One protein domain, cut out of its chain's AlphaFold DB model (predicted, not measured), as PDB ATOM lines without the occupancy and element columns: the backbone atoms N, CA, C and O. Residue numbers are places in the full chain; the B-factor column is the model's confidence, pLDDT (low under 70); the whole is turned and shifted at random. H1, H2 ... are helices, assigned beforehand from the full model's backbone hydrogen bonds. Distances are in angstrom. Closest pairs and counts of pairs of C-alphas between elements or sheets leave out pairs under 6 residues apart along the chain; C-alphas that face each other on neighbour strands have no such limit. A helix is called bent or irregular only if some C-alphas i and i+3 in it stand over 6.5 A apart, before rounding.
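This is residues 57 to 116 and 128 to 243 of the 247 residues of an uncharacterized protein of Opuntia streptacantha (UniProt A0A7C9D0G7). An elongated helical body is built round one long helix, H1, with H4 beside it running the other way, H6 slanting along it, and the bent helix H2 folded back on itself so that its arm H2a packs on H1. H5 lies across one end of H1 and H3 across the other, while H8, of the hairpin H7 and H8, fits against H1, H4 and H6 towards the end of H1 where H3 lies. The printed part has 176 residues, with eight named helices in the order H1 to H8 and no named strand: the class is all helix. The whole is compact, with a radius of gyration of the C-alphas of 17.1 A, and spans 54 by 32 by 27 A.

Find C-alpha 60 at (146.095, 145.791, 240.650); from there H1 runs 32.4 A to residue 81. H2, residues 93 to 116, was assigned as one helix by its hydrogen bonds but is bent, with C-alphas 102 and 105 9.2 A apart; its arms are H2a, residues 93 to 102, and H2b, residues 105 to 116. Next come H3, residues 130 to 137, H4, residues 139 to 159, 29.4 A long, and H5, residues 169 to 182, 19.8 A long. H6, residues 184 to 206, is 32.7 A long with a kink of 29 degrees near residue 198. H7 is residues 216 to 222, and H8, residues 228 to 235, ends at C-alpha 235, (122.865, 151.572, 224.109).

Start at H1, the hub, which touches six helices. It touches H4 at a shallow tilt of 14 degrees, opposite ways, closest at the C-alphas of Gly 64 and Ser 153, 4.1 A apart. H2a forms a hairpin with H1, the closest C-alphas, Thr 73 and Met 101, being 6.1 A apart. H6 touches H1 at 32 degrees, shallow but only just short of steep, with C-alphas 69 and 189 closest at 6.7 A. H2b touches H6 with residue 105 alone, 5.6 A from Asp 192 between C-alphas. H3 touches H1, about perpendicular at 82 degrees, closest at C-alphas 78 and 135, 5.2 A. H5 touches H1 at C-alphas 61 and 176, 6.4 A, and H6 only at the corner. H8 touches H4, closest at C-alphas 140 and 235, 4.3 A, and forms a hairpin with H7. H4 and H6 are apart. Every O i to N i+4 pair is within hydrogen-bond range in H3, H4, H5, H7 and H8; the counts are 15 of 18 in H1, 5 of 6 in H2a, 5 of 8 in H2b and 17 of 19 in H6.

The C-alphas farthest apart, Gly 165 and Leu 243, are 54.1 A apart. Residues 117 to 127 are not printed, and C-alphas 116 and 128 are 20.7 A apart across this cut. The link from H1 to H2 is long. Confidence is under 70 at residues 163 and 240 to 243.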
ATOM      1  N   VAL A  57     144.002 140.569 248.649       85.38
ATOM      2  CA  VAL A  57     144.919 141.598 248.159       85.38
ATOM      3  C   VAL A  57     145.740 140.998 247.027       85.38
ATOM      4  O   VAL A  57     146.659 140.217 247.253       85.38
ATOM      5  N   LEU A  58     145.380 141.356 245.799       86.62
ATOM      6  CA  LEU A  58     146.061 140.948 244.576       86.62
ATOM      7  C   LEU A  58     146.692 142.153 243.876       86.62
ATOM      8  O   LEU A  58     146.394 143.313 244.183       86.62
ATOM      9  N   HIS A  59     147.584 141.872 242.927       87.88
ATOM     10  CA  HIS A  59     148.235 142.921 242.160       87.88
ATOM     11  C   HIS A  59     147.197 143.683 241.302       87.88
ATOM     12  O   HIS A  59     146.470 143.053 240.532       87.88
ATOM     13  N   PRO A  60     147.138 145.029 241.345       89.69
ATOM     14  CA  PRO A  60     146.095 145.791 240.650       89.69
ATOM     15  C   PRO A  60     146.012 145.520 239.138       89.69
ATOM     16  O   PRO A  60     144.924 145.519 238.567       89.69
ATOM     17  N   MET A  61     147.151 145.241 238.486       90.31
ATOM     18  CA  MET A  61     147.186 144.851 237.066       90.31
ATOM     19  C   MET A  61     146.464 143.527 236.773       90.31
ATOM     20  O   MET A  61     145.796 143.437 235.747       90.31
ATOM     21  N   SER A  62     146.573 142.509 237.636       90.00
ATOM     22  CA  SER A  62     145.905 141.222 237.394       90.00
ATOM     23  C   SER A  62     144.401 141.322 237.649       90.00
ATOM     24  O   SER A  62     143.614 140.840 236.838       90.00
ATOM     25  N   GLU A  63     143.991 142.037 238.701       90.94
ATOM     26  CA  GLU A  63     142.576 142.334 238.979       90.94
ATOM     27  C   GLU A  63     141.935 143.173 237.870       90.94
ATOM     28  O   GLU A  63     140.807 142.898 237.457       90.94
ATOM     29  N   GLY A  64     142.661 144.181 237.375       92.25
ATOM     30  CA  GLY A  64     142.249 145.007 236.246       92.25
ATOM     31  C   GLY A  64     142.076 144.181 234.976       92.25
ATOM     32  O   GLY A  64     141.010 144.216 234.369       92.25
ATOM     33  N   LEU A  65     143.081 143.386 234.600       92.62
ATOM     34  CA  LEU A  65     143.016 142.534 233.410       92.62
ATOM     35  C   LEU A  65     141.837 141.552 233.473       92.62
ATOM     36  O   LEU A  65     141.062 141.465 232.521       92.62
ATOM     37  N   PHE A  66     141.669 140.862 234.604       92.00
ATOM     38  CA  PHE A  66     140.572 139.921 234.821       92.00
ATOM     39  C   PHE A  66     139.206 140.596 234.654       92.00
ATOM     40  O   PHE A  66     138.413 140.213 233.793       92.00
ATOM     41  N   ASN A  67     138.943 141.649 235.432       93.25
ATOM     42  CA  ASN A  67     137.649 142.327 235.406       93.25
ATOM     43  C   ASN A  67     137.385 143.029 234.071       93.25
ATOM     44  O   ASN A  67     136.233 143.151 233.663       93.25
ATOM     45  N   PHE A  68     138.431 143.470 233.365       94.81
ATOM     46  CA  PHE A  68     138.307 144.023 232.018       94.81
ATOM     47  C   PHE A  68     137.755 142.987 231.035       94.81
ATOM     48  O   PHE A  68     136.782 143.276 230.337       94.81
ATOM     49  N   VAL A  69     138.330 141.778 231.009       92.44
ATOM     50  CA  VAL A  69     137.858 140.693 230.135       92.44
ATOM     51  C   VAL A  69     136.445 140.272 230.515       92.44
ATOM     52  O   VAL A  69     135.587 140.194 229.642       92.44
ATOM     53  N   VAL A  70     136.162 140.083 231.804       91.06
ATOM     54  CA  VAL A  70     134.825 139.693 232.280       91.06
ATOM     55  C   VAL A  70     133.771 140.751 231.938       91.06
ATOM     56  O   VAL A  70     132.687 140.404 231.467       91.06
ATOM     57  N   GLY A  71     134.073 142.039 232.137       93.31
ATOM     58  CA  GLY A  71     133.176 143.136 231.768       93.31
ATOM     59  C   GLY A  71     132.852 143.122 230.275       93.31
ATOM     60  O   GLY A  71     131.689 143.255 229.885       93.31
ATOM     61  N   TRP A  72     133.858 142.855 229.437       94.25
ATOM     62  CA  TRP A  72     133.671 142.689 227.999       94.25
ATOM     63  C   TRP A  72     132.817 141.456 227.670       94.25
ATOM     64  O   TRP A  72     131.853 141.570 226.908       94.25
ATOM     65  N   THR A  73     133.080 140.305 228.297       92.19
ATOM     66  CA  THR A  73     132.296 139.070 228.120       92.19
ATOM     67  C   THR A  73     130.829 139.241 228.512       92.19
ATOM     68  O   THR A  73     129.939 138.740 227.822       92.19
ATOM     69  N   LEU A  74     130.548 139.991 229.580       92.88
ATOM     70  CA  LEU A  74     129.181 140.303 229.993       92.88
ATOM     71  C   LEU A  74     128.420 141.038 228.876       92.88
ATOM     72  O   LEU A  74     127.279 140.692 228.574       92.88
ATOM     73  N   MET A  75     129.056 142.017 228.232       94.50
ATOM     74  CA  MET A  75     128.453 142.765 227.122       94.50
ATOM     75  C   MET A  75     128.290 141.925 225.850       94.50
ATOM     76  O   MET A  75     127.432 142.225 225.020       94.50
ATOM     77  N   PHE A  76     129.066 140.852 225.686       91.75
ATOM     78  CA  PHE A  76     128.891 139.928 224.566       91.75
ATOM     79  C   PHE A  76     127.583 139.132 224.651       91.75
ATOM     80  O   PHE A  76     127.072 138.740 223.606       91.75
ATOM     81  N   ALA A  77     126.991 138.931 225.835       90.62
ATOM     82  CA  ALA A  77     125.715 138.216 225.956       90.62
ATOM     83  C   ALA A  77     124.600 138.837 225.097       90.62
ATOM     84  O   ALA A  77     124.103 138.159 224.198       90.62
ATOM     85  N   PRO A  78     124.193 140.106 225.316       89.25
ATOM     86  CA  PRO A  78     123.132 140.711 224.520       89.25
ATOM     87  C   PRO A  78     123.485 140.750 223.030       89.25
ATOM     88  O   PRO A  78     122.606 140.492 222.216       89.25
ATOM     89  N   LEU A  79     124.760 140.947 222.665       91.38
ATOM     90  CA  LEU A  79     125.210 140.861 221.272       91.38
ATOM     91  C   LEU A  79     124.926 139.479 220.655       91.38
ATOM     92  O   LEU A  79     124.318 139.413 219.590       91.38
ATOM     93  N   LEU A  80     125.298 138.390 221.337       90.50
ATOM     94  CA  LEU A  80     125.046 137.012 220.890       90.50
ATOM     95  C   LEU A  80     123.549 136.701 220.796       90.50
ATOM     96  O   LEU A  80     123.110 136.036 219.857       90.50
ATOM     97  N   TYR A  81     122.749 137.196 221.744       88.56
ATOM     98  CA  TYR A  81     121.297 137.032 221.692       88.56
ATOM     99  C   TYR A  81     120.665 137.827 220.555       88.56
ATOM    100  O   TYR A  81     119.647 137.390 220.033       88.56
ATOM    101  N   THR A  82     121.242 138.952 220.143       87.62
ATOM    102  CA  THR A  82     120.748 139.742 219.005       87.62
ATOM    103  C   THR A  82     121.292 139.292 217.649       87.62
ATOM    104  O   THR A  82     120.876 139.856 216.644       87.62
ATOM    105  N   ASP A  83     122.189 138.299 217.584       87.56
ATOM    106  CA  ASP A  83     122.778 137.873 216.307       87.56
ATOM    107  C   ASP A  83     121.707 137.302 215.361       87.56
ATOM    108  O   ASP A  83     121.022 136.329 215.684       87.56
ATOM    109  N   SER A  84     121.598 137.864 214.158       82.00
ATOM    110  CA  SER A  84     120.674 137.434 213.101       82.00
ATOM    111  C   SER A  84     120.926 135.985 212.675       82.00
ATOM    112  O   SER A  84     120.014 135.256 212.284       82.00
ATOM    113  N   LYS A  85     122.172 135.518 212.819       83.75
ATOM    114  CA  LYS A  85     122.596 134.145 212.515       83.75
ATOM    115  C   LYS A  85     122.585 133.213 213.730       83.75
ATOM    116  O   LYS A  85     122.997 132.056 213.591       83.75
ATOM    117  N   ARG A  86     122.076 133.648 214.891       80.75
ATOM    118  CA  ARG A  86     122.095 132.860 216.141       80.75
ATOM    119  C   ARG A  86     121.424 131.494 216.012       80.75
ATOM    120  O   ARG A  86     121.874 130.530 216.623       80.75
ATOM    121  N   ASP A  87     120.383 131.383 215.186       81.75
ATOM    122  CA  ASP A  87     119.584 130.158 215.051       81.75
ATOM    123  C   ASP A  87     120.345 129.018 214.348       81.75
ATOM    124  O   ASP A  87     119.944 127.853 214.430       81.75
ATOM    125  N   ARG A  88     121.489 129.324 213.716       82.31
ATOM    126  CA  ARG A  88     122.433 128.324 213.186       82.31
ATOM    127  C   ARG A  88     123.110 127.539 214.309       82.31
ATOM    128  O   ARG A  88     123.493 126.384 214.118       82.31
ATOM    129  N   TYR A  89     123.224 128.130 215.498       82.38
ATOM    130  CA  TYR A  89     123.720 127.438 216.674       82.38
ATOM    131  C   TYR A  89     122.632 126.517 217.249       82.38
ATOM    132  O   TYR A  89     121.573 126.943 217.726       82.38
ATOM    133  N   LYS A  90     122.875 125.201 217.189       78.56
ATOM    134  CA  LYS A  90     121.893 124.199 217.633       78.56
ATOM    135  C   LYS A  90     121.810 124.069 219.159       78.56
ATOM    136  O   LYS A  90     120.744 123.698 219.647       78.56
ATOM    137  N   GLY A  91     122.871 124.428 219.884       79.19
ATOM    138  CA  GLY A  91     122.929 124.389 221.348       79.19
ATOM    139  C   GLY A  91     122.181 125.533 222.043       79.19
ATOM    140  O   GLY A  91     121.542 126.370 221.404       79.19
ATOM    141  N   SER A  92     122.271 125.560 223.374       84.50
ATOM    142  CA  SER A  92     121.739 126.652 224.194       84.50
ATOM    143  C   SER A  92     122.731 127.812 224.245       84.50
ATOM    144  O   SER A  92     123.863 127.632 224.696       84.50
ATOM    145  N   LEU A  93     122.301 129.003 223.816       84.62
ATOM    146  CA  LEU A  93     123.100 130.227 223.940       84.62
ATOM    147  C   LEU A  93     123.372 130.585 225.405       84.62
ATOM    148  O   LEU A  93     124.435 131.111 225.701       84.62
ATOM    149  N   ASP A  94     122.462 130.233 226.318       86.00
ATOM    150  CA  ASP A  94     122.633 130.473 227.755       86.00
ATOM    151  C   ASP A  94     123.811 129.664 228.308       86.00
ATOM    152  O   ASP A  94     124.618 130.176 229.080       86.00
ATOM    153  N   VAL A  95     123.938 128.406 227.871       85.06
ATOM    154  CA  VAL A  95     125.061 127.538 228.251       85.06
ATOM    155  C   VAL A  95     126.345 128.021 227.589       85.06
ATOM    156  O   VAL A  95     127.376 128.085 228.251       85.06
ATOM    157  N   LEU A  96     126.285 128.400 226.310       86.94
ATOM    158  CA  LEU A  96     127.442 128.931 225.597       86.94
ATOM    159  C   LEU A  96     127.989 130.178 226.289       86.94
ATOM    160  O   LEU A  96     129.170 130.214 226.610       86.94
ATOM    161  N   TRP A  97     127.135 131.164 226.562       86.00
ATOM    162  CA  TRP A  97     127.532 132.394 227.238       86.00
ATOM    163  C   TRP A  97     127.988 132.134 228.680       86.00
ATOM    164  O   TRP A  97     129.023 132.650 229.097       86.00
ATOM    165  N   GLY A  98     127.274 131.288 229.428       85.12
ATOM    166  CA  GLY A  98     127.648 130.934 230.797       85.12
ATOM    167  C   GLY A  98     129.028 130.278 230.885       85.12
ATOM    168  O   GLY A  98     129.800 130.591 231.785       85.12
ATOM    169  N   LEU A  99     129.377 129.419 229.923       84.06
ATOM    170  CA  LEU A  99     130.716 128.836 229.826       84.06
ATOM    171  C   LEU A  99     131.743 129.833 229.271       84.06
ATOM    172  O   LEU A  99     132.891 129.838 229.712       84.06
ATOM    173  N   GLN A 100     131.335 130.718 228.358       84.00
ATOM    174  CA  GLN A 100     132.179 131.784 227.814       84.00
ATOM    175  C   GLN A 100     132.655 132.754 228.904       84.00
ATOM    176  O   GLN A 100     133.779 133.224 228.816       84.00
ATOM    177  N   MET A 101     131.869 132.996 229.960       79.94
ATOM    178  CA  MET A 101     132.294 133.809 231.114       79.94
ATOM    179  C   MET A 101     133.582 133.300 231.787       79.94
ATOM    180  O   MET A 101     134.269 134.089 232.432       79.94
ATOM    181  N   PHE A 102     133.924 132.018 231.620       74.12
ATOM    182  CA  PHE A 102     135.125 131.399 232.194       74.12
ATOM    183  C   PHE A 102     136.145 130.944 231.142       74.12
ATOM    184  O   PHE A 102     137.340 130.913 231.421       74.12
ATOM    185  N   LEU A 103     135.686 130.560 229.947       74.50
ATOM    186  CA  LEU A 103     136.492 129.938 228.890       74.50
ATOM    187  C   LEU A 103     136.215 130.589 227.530       74.50
ATOM    188  O   LEU A 103     135.900 129.921 226.543       74.50
ATOM    189  N   THR A 104     136.306 131.914 227.485       71.12
ATOM    190  CA  THR A 104     135.883 132.734 226.351       71.12
ATOM    191  C   THR A 104     136.371 132.222 224.994       71.12
ATOM    192  O   THR A 104     135.566 131.921 224.106       71.12
ATOM    193  N   ASN A 105     137.693 132.110 224.828       72.00
ATOM    194  CA  ASN A 105     138.341 131.690 223.584       72.00
ATOM    195  C   ASN A 105     137.888 130.312 223.078       72.00
ATOM    196  O   ASN A 105     137.890 130.065 221.873       72.00
ATOM    197  N   THR A 106     137.465 129.436 223.984       73.75
ATOM    198  CA  THR A 106     137.089 128.055 223.688       73.75
ATOM    199  C   THR A 106     135.679 127.979 223.115       73.75
ATOM    200  O   THR A 106     135.425 127.160 222.241       73.75
ATOM    201  N   PHE A 107     134.769 128.859 223.538       78.69
ATOM    202  CA  PHE A 107     133.367 128.828 223.103       78.69
ATOM    203  C   PHE A 107     133.038 129.831 221.998       78.69
ATOM    204  O   PHE A 107     132.157 129.575 221.171       78.69
ATOM    205  N   LEU A 108     133.771 130.944 221.922       81.19
ATOM    206  CA  LEU A 108     133.495 131.988 220.942       81.19
ATOM    207  C   LEU A 108     133.960 131.612 219.527       81.19
ATOM    208  O   LEU A 108     133.240 131.860 218.563       81.19
ATOM    209  N   ILE A 109     135.118 130.960 219.372       84.12
ATOM    210  CA  ILE A 109     135.612 130.532 218.050       84.12
ATOM    211  C   ILE A 109     134.648 129.529 217.380       84.12
ATOM    212  O   ILE A 109     134.278 129.761 216.225       84.12
ATOM    213  N   PRO A 110     134.174 128.463 218.061       80.50
ATOM    214  CA  PRO A 110     133.214 127.527 217.474       80.50
ATOM    215  C   PRO A 110     131.895 128.188 217.110       80.50
ATOM    216  O   PRO A 110     131.324 127.875 216.068       80.50
ATOM    217  N   TYR A 111     131.420 129.127 217.930       84.69
ATOM    218  CA  TYR A 111     130.230 129.904 217.607       84.69
ATOM    219  C   TYR A 111     130.397 130.653 216.279       84.69
ATOM    220  O   TYR A 111     129.553 130.540 215.385       84.69
ATOM    221  N   MET A 112     131.529 131.345 216.114       86.56
ATOM    222  CA  MET A 112     131.856 132.066 214.884       86.56
ATOM    223  C   MET A 112     132.051 131.129 213.681       86.56
ATOM    224  O   MET A 112     131.731 131.504 212.555       86.56
ATOM    225  N   ALA A 113     132.523 129.901 213.892       85.12
ATOM    226  CA  ALA A 113     132.615 128.897 212.833       85.12
ATOM    227  C   ALA A 113     131.232 128.341 212.442       85.12
ATOM    228  O   ALA A 113     130.903 128.262 211.262       85.12
ATOM    229  N   ILE A 114     130.386 128.004 213.417       84.31
ATOM    230  CA  ILE A 114     129.040 127.461 213.182       84.31
ATOM    231  C   ILE A 114     128.153 128.491 212.483       84.31
ATOM    232  O   ILE A 114     127.421 128.133 211.561       84.31
ATOM    233  N   ARG A 115     128.238 129.776 212.857       83.75
ATOM    234  CA  ARG A 115     127.444 130.826 212.197       83.75
ATOM    235  C   ARG A 115     127.834 131.033 210.732       83.75
ATOM    236  O   ARG A 115     127.005 131.518 209.968       83.75
ATOM    237  N   LEU A 116     129.051 130.665 210.319       84.12
ATOM    238  CA  LEU A 116     129.497 130.741 208.921       84.12
ATOM    239  C   LEU A 116     128.929 129.621 208.039       84.12
ATOM    240  O   LEU A 116     128.874 129.791 206.822       84.12
ATOM    241  N   LEU A 128     113.347 132.605 221.959       80.56
ATOM    242  CA  LEU A 128     114.390 133.109 222.840       80.56
ATOM    243  C   LEU A 128     114.181 132.605 224.278       80.56
ATOM    244  O   LEU A 128     113.041 132.502 224.747       80.56
ATOM    245  N   SER A 129     115.274 132.293 224.976       86.00
ATOM    246  CA  SER A 129     115.238 131.944 226.399       86.00
ATOM    247  C   SER A 129     114.800 133.144 227.244       86.00
ATOM    248  O   SER A 129     114.899 134.297 226.817       86.00
ATOM    249  N   GLN A 130     114.329 132.895 228.470       86.56
ATOM    250  CA  GLN A 130     113.986 133.978 229.403       86.56
ATOM    251  C   GLN A 130     115.196 134.870 229.703       86.56
ATOM    252  O   GLN A 130     115.055 136.090 229.771       86.56
ATOM    253  N   LEU A 131     116.384 134.264 229.819       84.88
ATOM    254  CA  LEU A 131     117.635 134.988 230.007       84.88
ATOM    255  C   LEU A 131     117.970 135.834 228.775       84.88
ATOM    256  O   LEU A 131     118.263 137.014 228.924       84.88
ATOM    257  N   GLY A 132     117.822 135.296 227.563       83.94
ATOM    258  CA  GLY A 132     118.017 136.064 226.333       83.94
ATOM    259  C   GLY A 132     117.073 137.265 226.227       83.94
ATOM    260  O   GLY A 132     117.520 138.369 225.928       83.94
ATOM    261  N   VAL A 133     115.784 137.095 226.546       86.50
ATOM    262  CA  VAL A 133     114.816 138.211 226.570       86.50
ATOM    263  C   VAL A 133     115.230 139.274 227.588       86.50
ATOM    264  O   VAL A 133     115.187 140.466 227.282       86.50
ATOM    265  N   LEU A 134     115.655 138.861 228.785       87.88
ATOM    266  CA  LEU A 134     116.125 139.776 229.824       87.88
ATOM    267  C   LEU A 134     117.372 140.549 229.379       87.88
ATOM    268  O   LEU A 134     117.417 141.764 229.551       87.88
ATOM    269  N   MET A 135     118.351 139.870 228.778       87.38
ATOM    270  CA  MET A 135     119.601 140.492 228.328       87.38
ATOM    271  C   MET A 135     119.371 141.470 227.173       87.38
ATOM    272  O   MET A 135     119.980 142.534 227.169       87.38
ATOM    273  N   ILE A 136     118.463 141.170 226.236       87.56
ATOM    274  CA  ILE A 136     118.093 142.104 225.157       87.56
ATOM    275  C   ILE A 136     117.366 143.328 225.725       87.56
ATOM    276  O   ILE A 136     117.729 144.461 225.417       87.56
ATOM    277  N   LYS A 137     116.371 143.132 226.600       88.50
ATOM    278  CA  LYS A 137     115.625 144.249 227.217       88.50
ATOM    279  C   LYS A 137     116.508 145.118 228.105       88.50
ATOM    280  O   LYS A 137     116.342 146.333 228.145       88.50
ATOM    281  N   GLY A 138     117.441 144.487 228.806       89.50
ATOM    282  CA  GLY A 138     118.431 145.132 229.654       89.50
ATOM    283  C   GLY A 138     119.689 145.579 228.916       89.50
ATOM    284  O   GLY A 138     120.599 146.053 229.589       89.50
ATOM    285  N   ALA A 139     119.774 145.457 227.585       91.94
ATOM    286  CA  ALA A 139     121.009 145.697 226.834       91.94
ATOM    287  C   ALA A 139     121.672 147.052 227.155       91.94
ATOM    288  O   ALA A 139     122.868 147.041 227.450       91.94
ATOM    289  N   PRO A 140     120.947 148.189 227.253       93.25
ATOM    290  CA  PRO A 140     121.564 149.463 227.631       93.25
ATOM    291  C   PRO A 140     122.179 149.454 229.039       93.25
ATOM    292  O   PRO A 140     123.231 150.050 229.268       93.25
ATOM    293  N   ILE A 141     121.545 148.754 229.986       93.12
ATOM    294  CA  ILE A 141     122.029 148.621 231.367       93.12
ATOM    295  C   ILE A 141     123.261 147.715 231.392       93.12
ATOM    296  O   ILE A 141     124.277 148.085 231.973       93.12
ATOM    297  N   VAL A 142     123.197 146.564 230.718       93.75
ATOM    298  CA  VAL A 142     124.313 145.613 230.605       93.75
ATOM    299  C   VAL A 142     125.522 146.274 229.937       93.75
ATOM    300  O   VAL A 142     126.636 146.147 230.438       93.75
ATOM    301  N   GLY A 143     125.302 147.035 228.861       93.56
ATOM    302  CA  GLY A 143     126.338 147.811 228.182       93.56
ATOM    303  C   GLY A 143     126.952 148.885 229.077       93.56
ATOM    304  O   GLY A 143     128.171 149.018 229.129       93.56
ATOM    305  N   SER A 144     126.129 149.604 229.843       94.56
ATOM    306  CA  SER A 144     126.614 150.629 230.776       94.56
ATOM    307  C   SER A 144     127.432 150.030 231.921       94.56
ATOM    308  O   SER A 144     128.516 150.525 232.218       94.56
ATOM    309  N   ILE A 145     126.952 148.945 232.541       94.38
ATOM    310  CA  ILE A 145     127.659 148.252 233.627       94.38
ATOM    311  C   ILE A 145     128.966 147.655 233.106       94.38
ATOM    312  O   ILE A 145     130.015 147.905 233.689       94.38
ATOM    313  N   GLY A 146     128.929 146.908 232.000       93.69
ATOM    314  CA  GLY A 146     130.126 146.296 231.426       93.69
ATOM    315  C   GLY A 146     131.160 147.333 230.989       93.69
ATOM    316  O   GLY A 146     132.337 147.201 231.317       93.69
ATOM    317  N   GLY A 147     130.723 148.417 230.339       95.44
ATOM    318  CA  GLY A 147     131.589 149.534 229.963       95.44
ATOM    319  C   GLY A 147     132.205 150.238 231.174       95.44
ATOM    320  O   GLY A 147     133.404 150.521 231.173       95.44
ATOM    321  N   ALA A 148     131.419 150.467 232.230       95.44
ATOM    322  CA  ALA A 148     131.910 151.034 233.481       95.44
ATOM    323  C   ALA A 148     132.926 150.111 234.163       95.44
ATOM    324  O   ALA A 148     133.974 150.588 234.585       95.44
ATOM    325  N   VAL A 149     132.669 148.800 234.218       95.38
ATOM    326  CA  VAL A 149     133.620 147.815 234.754       95.38
ATOM    327  C   VAL A 149     134.918 147.840 233.953       95.38
ATOM    328  O   VAL A 149     135.978 147.944 234.557       95.38
ATOM    329  N   CYS A 150     134.873 147.830 232.617       95.94
ATOM    330  CA  CYS A 150     136.080 147.925 231.791       95.94
ATOM    331  C   CYS A 150     136.864 149.224 232.049       95.94
ATOM    332  O   CYS A 150     138.092 149.192 232.143       95.94
ATOM    333  N   LEU A 151     136.178 150.362 232.199       95.75
ATOM    334  CA  LEU A 151     136.819 151.637 232.529       95.75
ATOM    335  C   LEU A 151     137.456 151.603 233.926       95.75
ATOM    336  O   LEU A 151     138.620 151.973 234.081       95.75
ATOM    337  N   ILE A 152     136.716 151.124 234.928       94.88
ATOM    338  CA  ILE A 152     137.200 150.965 236.302       94.88
ATOM    339  C   ILE A 152     138.396 150.018 236.331       94.88
ATOM    340  O   ILE A 152     139.366 150.321 237.007       94.88
ATOM    341  N   SER A 153     138.387 148.931 235.561       94.75
ATOM    342  CA  SER A 153     139.510 148.000 235.452       94.75
ATOM    343  C   SER A 153     140.792 148.672 234.975       94.75
ATOM    344  O   SER A 153     141.857 148.417 235.534       94.75
ATOM    345  N   ILE A 154     140.702 149.550 233.970       93.38
ATOM    346  CA  ILE A 154     141.855 150.318 233.482       93.38
ATOM    347  C   ILE A 154     142.342 151.271 234.577       93.38
ATOM    348  O   ILE A 154     143.534 151.312 234.882       93.38
ATOM    349  N   LEU A 155     141.428 152.006 235.213       92.94
ATOM    350  CA  LEU A 155     141.775 152.925 236.299       92.94
ATOM    351  C   LEU A 155     142.370 152.188 237.507       92.94
ATOM    352  O   LEU A 155     143.332 152.666 238.098       92.94
ATOM    353  N   TRP A 156     141.854 151.008 237.843       92.00
ATOM    354  CA  TRP A 156     142.342 150.166 238.930       92.00
ATOM    355  C   TRP A 156     143.727 149.596 238.622       92.00
ATOM    356  O   TRP A 156     144.615 149.641 239.467       92.00
ATOM    357  N   ALA A 157     143.968 149.147 237.392       90.62
ATOM    358  CA  ALA A 157     145.286 148.688 236.967       90.62
ATOM    359  C   ALA A 157     146.360 149.784 237.130       90.62
ATOM    360  O   ALA A 157     147.472 149.512 237.593       90.62
ATOM    361  N   LEU A 158     146.013 151.038 236.821       88.62
ATOM    362  CA  LEU A 158     146.934 152.180 236.862       88.62
ATOM    363  C   LEU A 158     147.076 152.810 238.256       88.62
ATOM    364  O   LEU A 158     148.193 153.096 238.683       88.62
ATOM    365  N   PHE A 159     145.964 153.003 238.968       86.50
ATOM    366  CA  PHE A 159     145.880 153.793 240.206       86.50
ATOM    367  C   PHE A 159     145.319 153.014 241.399       86.50
ATOM    368  O   PHE A 159     145.297 153.513 242.523       86.50
ATOM    369  N   GLY A 160     144.863 151.780 241.195       83.31
ATOM    370  CA  GLY A 160     144.371 150.932 242.275       83.31
ATOM    371  C   GLY A 160     145.477 150.680 243.292       83.31
ATOM    372  O   GLY A 160     146.603 150.341 242.915       83.31
ATOM    373  N   ARG A 161     145.155 150.867 244.576       81.06
ATOM    374  CA  ARG A 161     146.036 150.575 245.715       81.06
ATOM    375  C   ARG A 161     147.436 151.219 245.613       81.06
ATOM    376  O   ARG A 161     148.451 150.557 245.821       81.06
ATOM    377  N   MET A 162     147.513 152.507 245.257       70.56
ATOM    378  CA  MET A 162     148.797 153.234 245.190       70.56
ATOM    379  C   MET A 162     149.540 153.267 246.535       70.56
ATOM    380  O   MET A 162     150.766 153.210 246.549       70.56
ATOM    381  N   ASP A 163     148.809 153.261 247.649       69.12
ATOM    382  CA  ASP A 163     149.387 153.370 248.993       69.12
ATOM    383  C   ASP A 163     149.916 152.039 249.560       69.12
ATOM    384  O   ASP A 163     150.570 152.024 250.598       69.12
ATOM    385  N   SER A 164     149.666 150.905 248.894       70.81
ATOM    386  CA  SER A 164     150.000 149.572 249.420       70.81
ATOM    387  C   SER A 164     151.264 148.955 248.810       70.81
ATOM    388  O   SER A 164     151.408 147.735 248.785       70.81
ATOM    389  N   GLY A 165     152.178 149.778 248.288       75.38
ATOM    390  CA  GLY A 165     153.527 149.336 247.917       75.38
ATOM    391  C   GLY A 165     153.654 148.547 246.607       75.38
ATOM    392  O   GLY A 165     154.706 147.963 246.368       75.38
ATOM    393  N   PHE A 166     152.652 148.563 245.720       77.81
ATOM    394  CA  PHE A 166     152.697 147.891 244.402       77.81
ATOM    395  C   PHE A 166     153.576 148.591 243.343       77.81
ATOM    396  O   PHE A 166     153.401 148.384 242.143       77.81
ATOM    397  N   GLY A 167     154.513 149.432 243.780       78.88
ATOM    398  CA  GLY A 167     155.455 150.129 242.910       78.88
ATOM    399  C   GLY A 167     154.841 151.209 242.012       78.88
ATOM    400  O   GLY A 167     153.648 151.529 242.059       78.88
ATOM    401  N   SER A 168     155.714 151.801 241.203       85.38
ATOM    402  CA  SER A 168     155.395 152.816 240.200       85.38
ATOM    403  C   SER A 168     154.674 152.219 238.982       85.38
ATOM    404  O   SER A 168     154.596 151.004 238.808       85.38
ATOM    405  N   LEU A 169     154.179 153.073 238.077       85.69
ATOM    406  CA  LEU A 169     153.603 152.643 236.790       85.69
ATOM    407  C   LEU A 169     154.549 151.722 235.997       85.69
ATOM    408  O   LEU A 169     154.091 150.786 235.344       85.69
ATOM    409  N   THR A 170     155.860 151.954 236.085       87.56
ATOM    410  CA  THR A 170     156.880 151.121 235.437       87.56
ATOM    411  C   THR A 170     156.963 149.733 236.068       87.56
ATOM    412  O   THR A 170     157.006 148.740 235.345       87.56
ATOM    413  N   ASP A 171     156.917 149.643 237.398       88.31
ATOM    414  CA  ASP A 171     156.951 148.358 238.110       88.31
ATOM    415  C   ASP A 171     155.714 147.522 237.787       88.31
ATOM    416  O   ASP A 171     155.814 146.325 237.520       88.31
ATOM    417  N   ARG A 172     154.550 148.174 237.698       89.75
ATOM    418  CA  ARG A 172     153.296 147.528 237.297       89.75
ATOM    419  C   ARG A 172     153.337 147.019 235.860       89.75
ATOM    420  O   ARG A 172     152.819 145.941 235.583       89.75
ATOM    421  N   TRP A 173     153.938 147.778 234.946       88.31
ATOM    422  CA  TRP A 173     154.124 147.344 233.561       88.31
ATOM    423  C   TRP A 173     155.055 146.129 233.468       88.31
ATOM    424  O   TRP A 173     154.733 145.153 232.794       88.31
ATOM    425  N   ASN A 174     156.168 146.150 234.204       90.44
ATOM    426  CA  ASN A 174     157.092 145.016 234.282       90.44
ATOM    427  C   ASN A 174     156.419 143.782 234.894       90.44
ATOM    428  O   ASN A 174     156.576 142.679 234.368       90.44
ATOM    429  N   TYR A 175     155.620 143.967 235.949       89.69
ATOM    430  CA  TYR A 175     154.802 142.900 236.519       89.69
ATOM    431  C   TYR A 175     153.839 142.331 235.480       89.69
ATOM    432  O   TYR A 175     153.774 141.118 235.339       89.69
ATOM    433  N   LEU A 176     153.125 143.174 234.725       88.44
ATOM    434  CA  LEU A 176     152.197 142.710 233.694       88.44
ATOM    435  C   LEU A 176     152.918 141.866 232.638       88.44
ATOM    436  O   LEU A 176     152.455 140.775 232.326       88.44
ATOM    437  N   LEU A 177     154.064 142.320 232.126       87.75
ATOM    438  CA  LEU A 177     154.850 141.549 231.156       87.75
ATOM    439  C   LEU A 177     155.307 140.200 231.723       87.75
ATOM    440  O   LEU A 177     155.196 139.184 231.039       87.75
ATOM    441  N   SER A 178     155.771 140.181 232.976       88.06
ATOM    442  CA  SER A 178     156.132 138.938 233.662       88.06
ATOM    443  C   SER A 178     154.918 138.024 233.821       88.06
ATOM    444  O   SER A 178     154.994 136.855 233.470       88.06
ATOM    445  N   TYR A 179     153.792 138.566 234.288       86.25
ATOM    446  CA  TYR A 179     152.542 137.854 234.544       86.25
ATOM    447  C   TYR A 179     151.989 137.205 233.272       86.25
ATOM    448  O   TYR A 179     151.639 136.030 233.275       86.25
ATOM    449  N   LEU A 180     151.987 137.931 232.153       85.69
ATOM    450  CA  LEU A 180     151.563 137.415 230.848       85.69
ATOM    451  C   LEU A 180     152.463 136.278 230.327       85.69
ATOM    452  O   LEU A 180     151.992 135.415 229.588       85.69
ATOM    453  N   GLY A 181     153.751 136.298 230.682       81.25
ATOM    454  CA  GLY A 181     154.738 135.293 230.281       81.25
ATOM    455  C   GLY A 181     154.891 134.120 231.250       81.25
ATOM    456  O   GLY A 181     155.503 133.121 230.877       81.25
ATOM    457  N   SER A 182     154.363 134.221 232.472       79.50
ATOM    458  CA  SER A 182     154.473 133.183 233.501       79.50
ATOM    459  C   SER A 182     153.151 132.477 233.786       79.50
ATOM    460  O   SER A 182     153.160 131.294 234.106       79.50
ATOM    461  N   GLU A 183     152.016 133.168 233.649       79.81
ATOM    462  CA  GLU A 183     150.704 132.654 234.047       79.81
ATOM    463  C   GLU A 183     149.816 132.331 232.845       79.81
ATOM    464  O   GLU A 183     149.482 133.185 232.017       79.81
ATOM    465  N   ARG A 184     149.334 131.086 232.806       79.69
ATOM    466  CA  ARG A 184     148.450 130.576 231.746       79.69
ATOM    467  C   ARG A 184     147.137 131.345 231.656       79.69
ATOM    468  O   ARG A 184     146.637 131.605 230.563       79.69
ATOM    469  N   LEU A 185     146.593 131.725 232.811       80.00
ATOM    470  CA  LEU A 185     145.365 132.510 232.918       80.00
ATOM    471  C   LEU A 185     145.530 133.891 232.267       80.00
ATOM    472  O   LEU A 185     144.710 134.300 231.450       80.00
ATOM    473  N   ALA A 186     146.627 134.579 232.587       83.94
ATOM    474  CA  ALA A 186     146.954 135.890 232.038       83.94
ATOM    475  C   ALA A 186     147.141 135.831 230.518       83.94
ATOM    476  O   ALA A 186     146.621 136.666 229.779       83.94
ATOM    477  N   TYR A 187     147.837 134.795 230.050       82.62
ATOM    478  CA  TYR A 187     148.030 134.531 228.632       82.62
ATOM    479  C   TYR A 187     146.700 134.290 227.898       82.62
ATOM    480  O   TYR A 187     146.483 134.839 226.816       82.62
ATOM    481  N   ALA A 188     145.774 133.529 228.492       82.56
ATOM    482  CA  ALA A 188     144.442 133.312 227.928       82.56
ATOM    483  C   ALA A 188     143.652 134.625 227.781       82.56
ATOM    484  O   ALA A 188     143.006 134.827 226.753       82.56
ATOM    485  N   PHE A 189     143.776 135.554 228.734       87.12
ATOM    486  CA  PHE A 189     143.130 136.868 228.649       87.12
ATOM    487  C   PHE A 189     143.631 137.729 227.486       87.12
ATOM    488  O   PHE A 189     142.834 138.458 226.898       87.12
ATOM    489  N   ILE A 190     144.905 137.629 227.089       88.19
ATOM    490  CA  ILE A 190     145.395 138.311 225.875       88.19
ATOM    491  C   ILE A 190     144.644 137.803 224.645       88.19
ATOM    492  O   ILE A 190     144.201 138.595 223.810       88.19
ATOM    493  N   TRP A 191     144.498 136.482 224.533       85.06
ATOM    494  CA  TRP A 191     143.761 135.877 223.430       85.06
ATOM    495  C   TRP A 191     142.294 136.275 223.451       85.06
ATOM    496  O   TRP A 191     141.755 136.597 222.397       85.06
ATOM    497  N   ASP A 192     141.672 136.335 224.626       88.94
ATOM    498  CA  ASP A 192     140.295 136.805 224.764       88.94
ATOM    499  C   ASP A 192     140.151 138.255 224.273       88.94
ATOM    500  O   ASP A 192     139.278 138.538 223.454       88.94
ATOM    501  N   ILE A 193     141.056 139.158 224.672       91.06
ATOM    502  CA  ILE A 193     141.089 140.552 224.195       91.06
ATOM    503  C   ILE A 193     141.254 140.610 222.672       91.06
ATOM    504  O   ILE A 193     140.548 141.365 221.998       91.06
ATOM    505  N   GLY A 194     142.170 139.816 222.112       90.62
ATOM    506  CA  GLY A 194     142.402 139.752 220.669       90.62
ATOM    507  C   GLY A 194     141.176 139.249 219.905       90.62
ATOM    508  O   GLY A 194     140.736 139.886 218.947       90.62
ATOM    509  N   LEU A 195     140.577 138.147 220.357       89.50
ATOM    510  CA  LEU A 195     139.379 137.564 219.752       89.50
ATOM    511  C   LEU A 195     138.189 138.512 219.851       89.50
ATOM    512  O   LEU A 195     137.487 138.702 218.860       89.50
ATOM    513  N   TYR A 196     137.987 139.165 220.993       91.56
ATOM    514  CA  TYR A 196     136.940 140.170 221.138       91.56
ATOM    515  C   TYR A 196     137.153 141.371 220.237       91.56
ATOM    516  O   TYR A 196     136.201 141.819 219.602       91.56
ATOM    517  N   SER A 197     138.389 141.837 220.088       92.50
ATOM    518  CA  SER A 197     138.710 142.939 219.178       92.50
ATOM    519  C   SER A 197     138.411 142.604 217.712       92.50
ATOM    520  O   SER A 197     138.089 143.501 216.937       92.50
ATOM    521  N   ILE A 198     138.474 141.325 217.324       91.62
ATOM    522  CA  ILE A 198     138.162 140.856 215.964       91.62
ATOM    523  C   ILE A 198     136.663 140.576 215.799       91.62
ATOM    524  O   ILE A 198     136.046 140.990 214.816       91.62
ATOM    525  N   PHE A 199     136.056 139.862 216.745       91.19
ATOM    526  CA  PHE A 199     134.674 139.403 216.626       91.19
ATOM    527  C   PHE A 199     133.653 140.483 216.954       91.19
ATOM    528  O   PHE A 199     132.586 140.479 216.348       91.19
ATOM    529  N   GLN A 200     133.969 141.436 217.835       93.62
ATOM    530  CA  GLN A 200     133.102 142.578 218.125       93.62
ATOM    531  C   GLN A 200     132.718 143.351 216.847       93.62
ATOM    532  O   GLN A 200     131.523 143.434 216.561       93.62
ATOM    533  N   PRO A 201     133.660 143.900 216.047       93.81
ATOM    534  CA  PRO A 201     133.298 144.655 214.849       93.81
ATOM    535  C   PRO A 201     132.572 143.803 213.811       93.81
ATOM    536  O   PRO A 201     131.681 144.305 213.126       93.81
ATOM    537  N   TRP A 202     132.921 142.519 213.702       93.06
ATOM    538  CA  TRP A 202     132.274 141.606 212.765       93.06
ATOM    539  C   TRP A 202     130.818 141.321 213.157       93.06
ATOM    540  O   TRP A 202     129.919 141.500 212.337       93.06
ATOM    541  N   LEU A 203     130.566 140.943 214.413       91.69
ATOM    542  CA  LEU A 203     129.220 140.665 214.916       91.69
ATOM    543  C   LEU A 203     128.342 141.915 214.897       91.69
ATOM    544  O   LEU A 203     127.224 141.848 214.400       91.69
ATOM    545  N   ILE A 204     128.845 143.058 215.370       93.38
ATOM    546  CA  ILE A 204     128.097 144.324 215.312       93.38
ATOM    547  C   ILE A 204     127.776 144.679 213.858       93.38
ATOM    548  O   ILE A 204     126.663 145.090 213.553       93.38
ATOM    549  N   GLY A 205     128.734 144.491 212.948       91.62
ATOM    550  CA  GLY A 205     128.572 144.820 211.538       91.62
ATOM    551  C   GLY A 205     127.487 144.033 210.815       91.62
ATOM    552  O   GLY A 205     126.782 144.605 209.988       91.62
ATOM    553  N   GLU A 206     127.330 142.752 211.138       90.56
ATOM    554  CA  GLU A 206     126.266 141.911 210.577       90.56
ATOM    555  C   GLU A 206     124.906 142.105 211.261       90.56
ATOM    556  O   GLU A 206     123.909 141.585 210.773       90.56
ATOM    557  N   ASN A 207     124.860 142.860 212.363       90.94
ATOM    558  CA  ASN A 207     123.660 143.098 213.168       90.94
ATOM    559  C   ASN A 207     123.279 144.585 213.248       90.94
ATOM    560  O   ASN A 207     122.528 144.990 214.133       90.94
ATOM    561  N   LEU A 208     123.770 145.416 212.321       91.38
ATOM    562  CA  LEU A 208     123.446 146.849 212.279       91.38
ATOM    563  C   LEU A 208     121.951 147.122 212.060       91.38
ATOM    564  O   LEU A 208     121.474 148.184 212.444       91.38
ATOM    565  N   GLU A 209     121.204 146.171 211.497       89.19
ATOM    566  CA  GLU A 209     119.744 146.257 211.351       89.19
ATOM    567  C   GLU A 209     119.001 146.373 212.695       89.19
ATOM    568  O   GLU A 209     117.917 146.964 212.758       89.19
ATOM    569  N   ASN A 210     119.618 145.876 213.773       89.12
ATOM    570  CA  ASN A 210     119.092 145.936 215.133       89.12
ATOM    571  C   ASN A 210     119.370 147.277 215.831       89.12
ATOM    572  O   ASN A 210     118.967 147.445 216.978       89.12
ATOM    573  N   VAL A 211     120.074 148.217 215.190       91.31
ATOM    574  CA  VAL A 211     120.440 149.526 215.759       91.31
ATOM    575  C   VAL A 211     119.463 150.604 215.287       91.31
ATOM    576  O   VAL A 211     119.007 150.566 214.145       91.31
ATOM    577  N   GLU A 212     119.148 151.574 216.148       91.44
ATOM    578  CA  GLU A 212     118.354 152.767 215.807       91.44
ATOM    579  C   GLU A 212     118.867 153.437 214.511       91.44
ATOM    580  O   GLU A 212     120.072 153.651 214.346       91.44
ATOM    581  N   GLU A 213     117.964 153.756 213.574       89.06
ATOM    582  CA  GLU A 213     118.319 154.165 212.201       89.06
ATOM    583  C   GLU A 213     119.207 155.419 212.150       89.06
ATOM    584  O   GLU A 213     120.146 155.489 211.353       89.06
ATOM    585  N   ASP A 214     118.978 156.380 213.048       91.56
ATOM    586  CA  ASP A 214     119.771 157.609 213.178       91.56
ATOM    587  C   ASP A 214     121.171 157.364 213.770       91.56
ATOM    588  O   ASP A 214     122.065 158.208 213.647       91.56
ATOM    589  N   ARG A 215     121.398 156.201 214.395       92.44
ATOM    590  CA  ARG A 215     122.642 155.835 215.093       92.44
ATOM    591  C   ARG A 215     123.476 154.786 214.370       92.44
ATOM    592  O   ARG A 215     124.635 154.595 214.747       92.44
ATOM    593  N   VAL A 216     122.970 154.179 213.293       92.62
ATOM    594  CA  VAL A 216     123.695 153.165 212.501       92.62
ATOM    595  C   VAL A 216     125.072 153.665 212.055       92.62
ATOM    596  O   VAL A 216     126.063 152.959 212.229       92.62
ATOM    597  N   GLY A 217     125.173 154.892 211.530       92.69
ATOM    598  CA  GLY A 217     126.450 155.450 211.061       92.69
ATOM    599  C   GLY A 217     127.496 155.598 212.176       92.69
ATOM    600  O   GLY A 217     128.677 155.292 211.978       92.69
ATOM    601  N   LEU A 218     127.050 156.003 213.368       93.56
ATOM    602  CA  LEU A 218     127.892 156.119 214.559       93.56
ATOM    603  C   LEU A 218     128.362 154.736 215.025       93.56
ATOM    604  O   LEU A 218     129.563 154.515 215.167       93.56
ATOM    605  N   VAL A 219     127.438 153.787 215.209       94.06
ATOM    606  CA  VAL A 219     127.766 152.427 215.672       94.06
ATOM    607  C   VAL A 219     128.666 151.703 214.669       94.06
ATOM    608  O   VAL A 219     129.641 151.070 215.071       94.06
ATOM    609  N   ASN A 220     128.427 151.860 213.366       94.56
ATOM    610  CA  ASN A 220     129.263 151.277 212.316       94.56
ATOM    611  C   ASN A 220     130.714 151.793 212.350       94.56
ATOM    612  O   ASN A 220     131.640 151.048 212.037       94.56
ATOM    613  N   SER A 221     130.920 153.044 212.764       94.19
ATOM    614  CA  SER A 221     132.261 153.617 212.932       94.19
ATOM    615  C   SER A 221     132.909 153.146 214.238       94.19
ATOM    616  O   SER A 221     134.068 152.731 214.252       94.19
ATOM    617  N   LEU A 222     132.147 153.151 215.337       95.12
ATOM    618  CA  LEU A 222     132.640 152.791 216.669       95.12
ATOM    619  C   LEU A 222     132.878 151.290 216.849       95.12
ATOM    620  O   LEU A 222     133.652 150.920 217.729       95.12
ATOM    621  N   ARG A 223     132.277 150.415 216.026       93.88
ATOM    622  CA  ARG A 223     132.369 148.946 216.162       93.88
ATOM    623  C   ARG A 223     133.802 148.409 216.242       93.88
ATOM    624  O   ARG A 223     134.019 147.372 216.864       93.88
ATOM    625  N   TYR A 224     134.760 149.115 215.637       94.38
ATOM    626  CA  TYR A 224     136.184 148.763 215.608       94.38
ATOM    627  C   TYR A 224     136.959 149.173 216.861       94.38
ATOM    628  O   TYR A 224     138.088 148.730 217.038       94.38
ATOM    629  N   ILE A 225     136.380 150.017 217.717       94.62
ATOM    630  CA  ILE A 225     137.008 150.449 218.963       94.62
ATOM    631  C   ILE A 225     136.660 149.419 220.052       94.62
ATOM    632  O   ILE A 225     135.473 149.281 220.383       94.62
ATOM    633  N   PRO A 226     137.651 148.693 220.612       92.81
ATOM    634  CA  PRO A 226     137.470 147.750 221.715       92.81
ATOM    635  C   PRO A 226     136.572 148.299 222.817       92.81
ATOM    636  O   PRO A 226     136.784 149.430 223.258       92.81
ATOM    637  N   VAL A 227     135.591 147.509 223.261       94.12
ATOM    638  CA  VAL A 227     134.597 147.862 224.291       94.12
ATOM    639  C   VAL A 227     133.640 148.989 223.882       94.12
ATOM    640  O   VAL A 227     132.429 148.809 223.951       94.12
ATOM    641  N   VAL A 228     134.140 150.130 223.407       95.19
ATOM    642  CA  VAL A 228     133.346 151.321 223.061       95.19
ATOM    643  C   VAL A 228     132.314 151.020 221.978       95.19
ATOM    644  O   VAL A 228     131.156 151.410 222.110       95.19
ATOM    645  N   GLY A 229     132.708 150.296 220.928       93.25
ATOM    646  CA  GLY A 229     131.788 149.887 219.869       93.25
ATOM    647  C   GLY A 229     130.645 149.022 220.382       93.25
ATOM    648  O   GLY A 229     129.499 149.206 219.977       93.25
ATOM    649  N   LEU A 230     130.949 148.120 221.316       94.69
ATOM    650  CA  LEU A 230     129.963 147.242 221.930       94.69
ATOM    651  C   LEU A 230     129.025 148.005 222.866       94.69
ATOM    652  O   LEU A 230     127.815 147.828 222.781       94.69
ATOM    653  N   VAL A 231     129.555 148.907 223.693       96.50
ATOM    654  CA  VAL A 231     128.740 149.802 224.527       96.50
ATOM    655  C   VAL A 231     127.781 150.610 223.652       96.50
ATOM    656  O   VAL A 231     126.585 150.641 223.929       96.50
ATOM    657  N   ALA A 232     128.272 151.207 222.562       95.25
ATOM    658  CA  ALA A 232     127.438 151.970 221.636       95.25
ATOM    659  C   ALA A 232     126.339 151.101 221.001       95.25
ATOM    660  O   ALA A 232     125.178 151.499 221.000       95.25
ATOM    661  N   TYR A 233     126.681 149.903 220.519       95.38
ATOM    662  CA  TYR A 233     125.705 148.958 219.970       95.38
ATOM    663  C   TYR A 233     124.590 148.627 220.973       95.38
ATOM    664  O   TYR A 233     123.416 148.655 220.619       95.38
ATOM    665  N   LEU A 234     124.941 148.363 222.236       94.75
ATOM    666  CA  LEU A 234     123.972 147.987 223.270       94.75
ATOM    667  C   LEU A 234     123.098 149.146 223.752       94.75
ATOM    668  O   LEU A 234     121.948 148.924 224.129       94.75
ATOM    669  N   LEU A 235     123.624 150.372 223.749       94.44
ATOM    670  CA  LEU A 235     122.865 151.572 224.109       94.44
ATOM    671  C   LEU A 235     121.822 151.941 223.048       94.44
ATOM    672  O   LEU A 235     120.737 152.388 223.413       94.44
ATOM    673  N   PHE A 236     122.150 151.741 221.770       93.50
ATOM    674  CA  PHE A 236     121.313 152.117 220.621       93.50
ATOM    675  C   PHE A 236     120.607 150.922 219.971       93.50
ATOM    676  O   PHE A 236     120.224 150.979 218.803       93.50
ATOM    677  N   LEU A 237     120.455 149.821 220.705       91.06
ATOM    678  CA  LEU A 237     119.702 148.664 220.241       91.06
ATOM    679  C   LEU A 237     118.207 149.019 220.155       91.06
ATOM    680  O   LEU A 237     117.630 149.505 221.135       91.06
ATOM    681  N   LYS A 238     117.564 148.740 219.013       88.56
ATOM    682  CA  LYS A 238     116.124 148.950 218.811       88.56
ATOM    683  C   LYS A 238     115.345 148.239 219.914       88.56
ATOM    684  O   LYS A 238     115.507 147.042 220.159       88.56
ATOM    685  N   ARG A 239     114.475 148.981 220.597       74.62
ATOM    686  CA  ARG A 239     113.602 148.415 221.632       74.62
ATOM    687  C   ARG A 239     112.397 147.747 220.974       74.62
ATOM    688  O   ARG A 239     111.857 148.265 220.005       74.62
ATOM    689  N   GLU A 240     111.933 146.636 221.554       60.84
ATOM    690  CA  GLU A 240     110.830 145.771 221.072       60.84
ATOM    691  C   GLU A 240     109.569 146.497 220.545       60.84
ATOM    692  O   GLU A 240     108.817 145.902 219.782       60.84
ATOM    693  N   LYS A 241     109.321 147.769 220.889       44.91
ATOM    694  CA  LYS A 241     108.191 148.542 220.342       44.91
ATOM    695  C   LYS A 241     108.229 148.736 218.819       44.91
ATOM    696  O   LYS A 241     107.173 148.977 218.249       44.91
ATOM    697  N   GLU A 242     109.382 148.597 218.167       41.94
ATOM    698  CA  GLU A 242     109.502 148.679 216.698       41.94
ATOM    699  C   GLU A 242     109.554 147.310 216.006       41.94
ATOM    700  O   GLU A 242     109.354 147.228 214.799       41.94
ATOM    701  N   LEU A 243     109.761 146.221 216.754       43.81
ATOM    702  CA  LEU A 243     109.887 144.869 216.193       43.81
ATOM    703  C   LEU A 243     108.522 144.201 215.915       43.81
ATOM    704  O   LEU A 243     108.468 143.190 215.228       43.81
TER     705      LEU A 243